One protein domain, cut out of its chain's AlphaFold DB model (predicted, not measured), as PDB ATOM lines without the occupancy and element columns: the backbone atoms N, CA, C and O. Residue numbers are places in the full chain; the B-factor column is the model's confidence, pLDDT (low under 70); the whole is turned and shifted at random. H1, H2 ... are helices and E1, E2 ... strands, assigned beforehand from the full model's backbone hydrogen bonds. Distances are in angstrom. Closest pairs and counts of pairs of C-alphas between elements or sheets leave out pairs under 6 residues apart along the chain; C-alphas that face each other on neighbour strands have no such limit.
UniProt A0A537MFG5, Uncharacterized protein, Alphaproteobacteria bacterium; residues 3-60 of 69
ATOM      1  N   THR A   3     193.140 198.990 141.616       65.56
ATOM      2  CA  THR A   3     194.488 199.485 141.926       65.56
ATOM      3  C   THR A   3     195.570 198.901 141.014       65.56
ATOM      4  O   THR A   3     196.529 199.591 140.701       65.56
ATOM      5  N   ASP A   4     195.403 197.678 140.503       81.06
ATOM      6  CA  ASP A   4     196.442 196.984 139.723       81.06
ATOM      7  C   ASP A   4     196.720 197.629 138.356       81.06
ATOM      8  O   ASP A   4     197.865 197.843 137.969       81.06
ATOM      9  N   ALA A   5     195.668 198.000 137.621       83.44
ATOM     10  CA  ALA A   5     195.818 198.643 136.316       83.44
ATOM     11  C   ALA A   5     196.468 200.032 136.431       83.44
ATOM     12  O   ALA A   5     197.331 200.379 135.622       83.44
ATOM     13  N   PHE A   6     196.094 200.798 137.461       83.31
ATOM     14  CA  PHE A   6     196.674 202.108 137.749       83.31
ATOM     15  C   PHE A   6     198.156 201.997 138.129       83.31
ATOM     16  O   PHE A   6     198.994 202.661 137.526       83.31
ATOM     17  N   GLU A   7     198.505 201.095 139.046       87.81
ATOM     18  CA  GLU A   7     199.894 200.847 139.455       87.81
ATOM     19  C   GLU A   7     200.775 200.393 138.281       87.81
ATOM     20  O   GLU A   7     201.908 200.855 138.116       87.81
ATOM     21  N   ARG A   8     200.250 199.532 137.400       85.69
ATOM     22  CA  ARG A   8     200.962 199.111 136.181       85.69
ATOM     23  C   ARG A   8     201.179 200.274 135.217       85.69
ATOM     24  O   ARG A   8     202.271 200.392 134.661       85.69
ATOM     25  N   ALA A   9     200.184 201.142 135.049       84.69
ATOM     26  CA  ALA A   9     200.319 202.343 134.233       84.69
ATOM     27  C   ALA A   9     201.376 203.299 134.814       84.69
ATOM     28  O   ALA A   9     202.285 203.709 134.097       84.69
ATOM     29  N   VAL A  10     201.339 203.585 136.118       85.25
ATOM     30  CA  VAL A  10     202.331 204.446 136.792       85.25
ATOM     31  C   VAL A  10     203.752 203.879 136.663       85.25
ATOM     32  O   VAL A  10     204.696 204.614 136.357       85.25
ATOM     33  N   ARG A  11     203.925 202.558 136.805       83.69
ATOM     34  CA  ARG A  11     205.220 201.891 136.582       83.69
ATOM     35  C   ARG A  11     205.708 202.028 135.145       83.69
ATOM     36  O   ARG A  11     206.877 202.347 134.940       83.69
ATOM     37  N   ALA A  12     204.833 201.845 134.157       82.00
ATOM     38  CA  ALA A  12     205.193 202.014 132.749       82.00
ATOM     39  C   ALA A  12     205.672 203.448 132.442       82.00
ATOM     40  O   ALA A  12     206.586 203.640 131.644       82.00
ATOM     41  N   LEU A  13     205.118 204.452 133.129       83.81
ATOM     42  CA  LEU A  13     205.494 205.859 132.957       83.81
ATOM     43  C   LEU A  13     206.791 206.250 133.689       83.81
ATOM     44  O   LEU A  13     207.347 207.313 133.417       83.81
ATOM     45  N   SER A  14     207.319 205.405 134.580       84.81
ATOM     46  CA  SER A  14     208.507 205.724 135.393       84.81
ATOM     47  C   SER A  14     209.766 206.009 134.555       84.81
ATOM     48  O   SER A  14     210.649 206.745 134.993       84.81
ATOM     49  N   GLY A  15     209.835 205.477 133.328       87.00
ATOM     50  CA  GLY A  15     210.918 205.739 132.372       87.00
ATOM     51  C   GLY A  15     210.759 207.021 131.545       87.00
ATOM     52  O   GLY A  15     211.732 207.476 130.942       87.00
ATOM     53  N   LEU A  16     209.576 207.646 131.532       88.88
ATOM     54  CA  LEU A  16     209.300 208.807 130.679       88.88
ATOM     55  C   LEU A  16     210.251 209.991 130.881       88.88
ATOM     56  O   LEU A  16     210.653 210.579 129.878       88.88
ATOM     57  N   PRO A  17     210.673 210.357 132.110       92.38
ATOM     58  CA  PRO A  17     211.598 211.474 132.281       92.38
ATOM     59  C   PRO A  17     212.935 211.257 131.569       92.38
ATOM     60  O   PRO A  17     213.530 212.216 131.084       92.38
ATOM     61  N   ALA A  18     213.414 210.012 131.496       90.75
ATOM     62  CA  ALA A  18     214.646 209.686 130.786       90.75
ATOM     63  C   ALA A  18     214.461 209.790 129.268       90.75
ATOM     64  O   ALA A  18     215.351 210.291 128.586       90.75
ATOM     65  N   GLU A  19     213.304 209.373 128.751       93.38
ATOM     66  CA  GLU A  19     213.001 209.456 127.321       93.38
ATOM     67  C   GLU A  19     212.813 210.906 126.866       93.38
ATOM     68  O   GLU A  19     213.453 211.355 125.919       93.38
ATOM     69  N   ILE A  20     212.021 211.689 127.603       93.56
ATOM     70  CA  ILE A  20     211.811 213.114 127.320       93.56
ATOM     71  C   ILE A  20     213.142 213.872 127.400       93.56
ATOM     72  O   ILE A  20     213.409 214.731 126.566       93.56
ATOM     73  N   ALA A  21     214.026 213.530 128.344       93.81
ATOM     74  CA  ALA A  21     215.339 214.165 128.459       93.81
ATOM     75  C   ALA A  21     216.241 213.990 127.219       93.81
ATOM     76  O   ALA A  21     217.223 214.721 127.096       93.81
ATOM     77  N   ARG A  22     215.913 213.078 126.293       93.94
ATOM     78  CA  ARG A  22     216.644 212.898 125.028       93.94
ATOM     79  C   ARG A  22     216.257 213.895 123.939       93.94
ATOM     80  O   ARG A  22     216.977 213.982 122.946       93.94
ATOM     81  N   ILE A  23     215.173 214.665 124.089       92.75
ATOM     82  CA  ILE A  23     214.843 215.687 123.085       92.75
ATOM     83  C   ILE A  23     215.985 216.715 122.996       92.75
ATOM     84  O   ILE A  23     216.544 217.089 124.033       92.75
ATOM     85  N   PRO A  24     216.324 217.244 121.805       91.12
ATOM     86  CA  PRO A  24     217.531 218.055 121.618       91.12
ATOM     87  C   PRO A  24     217.643 219.277 122.536       91.12
ATOM     88  O   PRO A  24     218.743 219.717 122.862       91.12
ATOM     89  N   ALA A  25     216.513 219.853 122.958       88.50
ATOM     90  CA  ALA A  25     216.512 220.988 123.872       88.50
ATOM     91  C   ALA A  25     216.985 220.625 125.290       88.50
ATOM     92  O   ALA A  25     217.699 221.407 125.915       88.50
ATOM     93  N   LEU A  26     216.625 219.429 125.759       92.94
ATOM     94  CA  LEU A  26     216.925 218.921 127.097       92.94
ATOM     95  C   LEU A  26     218.242 218.147 127.145       92.94
ATOM     96  O   LEU A  26     218.962 218.243 128.137       92.94
ATOM     97  N   ALA A  27     218.590 217.457 126.056       92.81
ATOM     98  CA  ALA A  27     219.818 216.674 125.936       92.81
ATOM     99  C   ALA A  27     221.089 217.519 126.127       92.81
ATOM    100  O   ALA A  27     222.117 217.003 126.554       92.81
ATOM    101  N   ARG A  28     221.012 218.837 125.879       91.94
ATOM    102  CA  ARG A  28     222.097 219.789 126.171       91.94
ATOM    103  C   ARG A  28     222.460 219.870 127.656       91.94
ATOM    104  O   ARG A  28     223.530 220.376 127.973       91.94
ATOM    105  N   GLY A  29     221.557 219.467 128.555       95.19
ATOM    106  CA  GLY A  29     221.799 219.470 129.996       95.19
ATOM    107  C   GLY A  29     222.092 220.856 130.564       95.19
ATOM    108  O   GLY A  29     222.870 220.981 131.505       95.19
ATOM    109  N   ARG A  30     221.518 221.917 129.982       96.00
ATOM    110  CA  ARG A  30     221.795 223.303 130.375       96.00
ATOM    111  C   ARG A  30     220.532 224.149 130.378       96.00
ATOM    112  O   ARG A  30     219.667 223.976 129.524       96.00
ATOM    113  N   VAL A  31     220.458 225.061 131.342       96.31
ATOM    114  CA  VAL A  31     219.396 226.066 131.481       96.31
ATOM    115  C   VAL A  31     219.958 227.462 131.679       96.31
ATOM    116  O   VAL A  31     221.114 227.620 132.073       96.31
ATOM    117  N   TRP A  32     219.120 228.470 131.448       95.56
ATOM    118  CA  TRP A  32     219.479 229.882 131.435       95.56
ATOM    119  C   TRP A  32     218.507 230.731 132.258       95.56
ATOM    120  O   TRP A  32     217.291 230.530 132.245       95.56
ATOM    121  N   CYS A  33     219.038 231.714 132.981       95.56
ATOM    122  CA  CYS A  33     218.251 232.760 133.614       95.56
ATOM    123  C   CYS A  33     217.967 233.858 132.588       95.56
ATOM    124  O   CYS A  33     218.894 234.472 132.063       95.56
ATOM    125  N   ARG A  34     216.689 234.155 132.342       93.19
ATOM    126  CA  ARG A  34     216.296 235.236 131.422       93.19
ATOM    127  C   ARG A  34     216.555 236.638 131.979       93.19
ATOM    128  O   ARG A  34     216.582 237.586 131.209       93.19
ATOM    129  N   SER A  35     216.735 236.767 133.293       94.25
ATOM    130  CA  SER A  35     216.928 238.059 133.958       94.25
ATOM    131  C   SER A  35     218.391 238.496 133.973       94.25
ATOM    132  O   SER A  35     218.684 239.632 133.629       94.25
ATOM    133  N   CYS A  36     219.312 237.608 134.365       94.50
ATOM    134  CA  CYS A  36     220.737 237.938 134.486       94.50
ATOM    135  C   CYS A  36     221.640 237.249 133.451       94.50
ATOM    136  O   CYS A  36     222.842 237.487 133.443       94.50
ATOM    137  N   GLY A  37     221.101 236.359 132.610       93.38
ATOM    138  CA  GLY A  37     221.869 235.629 131.596       93.38
ATOM    139  C   GLY A  37     222.700 234.452 132.120       93.38
ATOM    140  O   GLY A  37     223.284 233.723 131.318       93.38
ATOM    141  N   ALA A  38     222.741 234.216 133.438       95.00
ATOM    142  CA  ALA A  38     223.481 233.094 134.018       95.00
ATOM    143  C   ALA A  38     222.998 231.745 133.462       95.00
ATOM    144  O   ALA A  38     221.798 231.541 133.263       95.00
ATOM    145  N   SER A  39     223.923 230.804 133.260       96.06
ATOM    146  CA  SER A  39     223.600 229.437 132.834       96.06
ATOM    147  C   SER A  39     223.990 228.411 133.891       96.06
ATOM    148  O   SER A  39     224.890 228.657 134.695       96.06
ATOM    149  N   ARG A  40     223.310 227.264 133.901       96.38
ATOM    150  CA  ARG A  40     223.594 226.163 134.826       96.38
ATOM    151  C   ARG A  40     223.455 224.815 134.137       96.38
ATOM    152  O   ARG A  40     222.510 224.609 133.377       96.38
ATOM    153  N   GLU A  41     224.378 223.906 134.435       97.00
ATOM    154  CA  GLU A  41     224.278 222.503 134.033       97.00
ATOM    155  C   GLU A  41     223.306 221.736 134.927       97.00
ATOM    156  O   GLU A  41     223.257 221.937 136.144       97.00
ATOM    157  N   VAL A  42     222.513 220.867 134.310       96.81
ATOM    158  CA  VAL A  42     221.442 220.120 134.965       96.81
ATOM    159  C   VAL A  42     221.235 218.759 134.314       96.81
ATOM    160  O   VAL A  42     221.293 218.607 133.095       96.81
ATOM    161  N   ALA A  43     220.883 217.771 135.133       96.00
ATOM    162  CA  ALA A  43     220.338 216.514 134.645       96.00
ATOM    163  C   ALA A  43     218.843 216.699 134.338       96.00
ATOM    164  O   ALA A  43     218.010 216.658 135.245       96.00
ATOM    165  N   ALA A  44     218.484 216.889 133.063       95.00
ATOM    166  CA  ALA A  44     217.105 217.182 132.656       95.00
ATOM    167  C   ALA A  44     216.091 216.134 133.156       95.00
ATOM    168  O   ALA A  44     215.034 216.500 133.659       95.00
ATOM    169  N   ALA A  45     216.439 214.842 133.119       94.62
ATOM    170  CA  ALA A  45     215.580 213.771 133.631       94.62
ATOM    171  C   ALA A  45     215.285 213.908 135.135       94.62
ATOM    172  O   ALA A  45     214.195 213.564 135.585       94.62
ATOM    173  N   HIS A  46     216.249 214.404 135.917       94.56
ATOM    174  CA  HIS A  46     216.040 214.709 137.328       94.56
ATOM    175  C   HIS A  46     215.131 215.934 137.479       94.56
ATOM    176  O   HIS A  46     214.119 215.845 138.166       94.56
ATOM    177  N   CYS A  47     215.412 217.021 136.751       95.50
ATOM    178  CA  CYS A  47     214.606 218.245 136.787       95.50
ATOM    179  C   CYS A  47     213.151 218.044 136.336       95.50
ATOM    180  O   CYS A  47     212.257 218.693 136.866       95.50
ATOM    181  N   LEU A  48     212.880 217.115 135.415       92.88
ATOM    182  CA  LEU A  48     211.512 216.738 135.035       92.88
ATOM    183  C   LEU A  48     210.726 216.102 136.193       92.88
ATOM    184  O   LEU A  48     209.502 216.159 136.191       92.88
ATOM    185  N   ARG A  49     211.413 215.511 137.181       91.50
ATOM    186  CA  ARG A  49     210.788 214.924 138.378       91.50
ATOM    187  C   ARG A  49     210.748 215.888 139.560       91.50
ATOM    188  O   ARG A  49     209.776 215.896 140.301       91.50
ATOM    189  N   SER A  50     211.813 216.661 139.762       93.06
ATOM    190  CA  SER A  50     212.017 217.479 140.965       93.06
ATOM    191  C   SER A  50     211.775 218.975 140.752       93.06
ATOM    192  O   SER A  50     211.849 219.749 141.703       93.06
ATOM    193  N   GLY A  51     211.540 219.398 139.511       93.88
ATOM    194  CA  GLY A  51     211.483 220.799 139.115       93.88
ATOM    195  C   GLY A  51     212.826 221.356 138.629       93.88
ATOM    196  O   GLY A  51     213.903 220.783 138.820       93.88
ATOM    197  N   TRP A  52     212.739 222.510 137.971       95.31
ATOM    198  CA  TRP A  52     213.874 223.240 137.408       95.31
ATOM    199  C   TRP A  52     214.507 224.193 138.438       95.31
ATOM    200  O   TRP A  52     213.802 224.729 139.298       95.31
ATOM    201  N   PRO A  53     215.825 224.457 138.354       97.00
ATOM    202  CA  PRO A  53     216.484 225.403 139.244       97.00
ATOM    203  C   PRO A  53     215.959 226.827 139.031       97.00
ATOM    204  O   PRO A  53     215.499 227.197 137.946       97.00
ATOM    205  N   ARG A  54     216.077 227.647 140.077       97.69
ATOM    206  CA  ARG A  54     215.694 229.062 140.051       97.69
ATOM    207  C   ARG A  54     216.912 229.981 140.059       97.69
ATOM    208  O   ARG A  54     217.942 229.646 140.637       97.69
ATOM    209  N   CYS A  55     216.757 231.161 139.472       97.56
ATOM    210  CA  CYS A  55     217.718 232.260 139.499       97.56
ATOM    211  C   CYS A  55     216.955 233.592 139.391       97.56
ATOM    212  O   CYS A  55     215.937 233.653 138.705       97.56
ATOM    213  N   CYS A  56     217.396 234.643 140.093       97.12
ATOM    214  CA  CYS A  56     216.700 235.943 140.147       97.12
ATOM    215  C   CYS A  56     215.210 235.840 140.538       97.12
ATOM    216  O   CYS A  56     214.371 236.584 140.045       97.12
ATOM    217  N   GLY A  57     214.873 234.880 141.403       96.56
ATOM    218  CA  GLY A  57     213.502 234.667 141.881       96.56
ATOM    219  C   GLY A  57     212.581 233.895 140.930       96.56
ATOM    220  O   GLY A  57     211.470 233.562 141.334       96.56
ATOM    221  N   VAL A  58     213.038 233.534 139.725       95.56
ATOM    222  CA  VAL A  58     212.240 232.824 138.710       95.56
ATOM    223  C   VAL A  58     212.878 231.499 138.295       95.56
ATOM    224  O   VAL A  58     214.081 231.289 138.453       95.56
ATOM    225  N   THR A  59     212.071 230.587 137.759       96.94
ATOM    226  CA  THR A  59     212.549 229.324 137.182       96.94
ATOM    227  C   THR A  59     213.372 229.585 135.917       96.94
ATOM    228  O   THR A  59     212.983 230.393 135.071       96.94
ATOM    229  N   MET A  60     214.520 228.920 135.789       96.00
ATOM    230  CA  MET A  60     215.385 229.021 134.609       96.00
ATOM    231  C   MET A  60     214.761 228.299 133.398       96.00
ATOM    232  O   MET A  60     213.982 227.366 133.567       96.00
TER     233      MET A  60
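This is residues 3 to 60 of the 69 residues of an uncharacterized protein of Alphaproteobacteria bacterium (UniProt A0A537MFG5). A free helical arm, H1, sticks out at one end of a small, loosely built body in which the short helix H2 packs on H4, with the two-strand hairpin E1 and E2 reaching away toward the other end. The last stretch, residues 51 to 60, runs from H4 out along the hairpin and folds back in a small loop, its residues 54 to 55 paired antiparallel with residues 58 to 59. The printed part has 58 residues, with four named helices and two named strands in the order H1, H2, H3, E1, E2, H4; the sheet is E1 - E2, antiparallel, and the class is mostly helix. The whole is loose, with a radius of gyration of the C-alphas of 14.6 A, and spans 48 by 24 by 12 A, much of the length coming from the arm.

The printed part begins with H1, residues 3 to 13, which is 15.6 A long from C-alpha 3 at (194.488, 199.485, 141.926) to C-alpha 13 at (205.494, 205.859, 132.957). H2 is residues 16 to 20, and H3 is residues 24 to 27. Strand E1 is residues 30 to 32 and strand E2 is residues 39 to 41, each 7.1 A long. H4, residues 44 to 50, is 9.7 A long and ends with C-alpha 50 at (212.017, 217.479, 140.965).

H1 stands free, touches no helix, and meets H2 only through their link. H2 and H4 touch, the closest C-alphas being those of Pro 17 and Ala 45, 4.8 A apart. H3 is close to H4 but not clearly touching it, with the C-alphas of Leu 26 and Ala 44 closest at 5.8 A. E1 and E2 form a hairpin, antiparallel, with 157 degrees between their directions; N 31 and O 40 are within hydrogen-bond range at 2.9 A, as are N 40 and O 31 at 2.9 A. E1 and H4 are only just apart, with their closest C-alphas 8.0 A from each other. In H1 and H2 every O i to N i+4 pair is within hydrogen-bond range, in H4 2 of 3 are, and H3 is too short for such a pair.

The two C-alphas farthest apart are those of Asp 4 and Cys 36, at 47.9 A. Without residues 3 to 13, the body of 47 residues spans 33 by 19 by 12 A. The printed part has no cut and no long link; E1 to E2 is a short link of 6 residues, and the other links between named elements are tight. The mean pLDDT of the printed part is 91.8, and residue 3 is the one printed residue under 70.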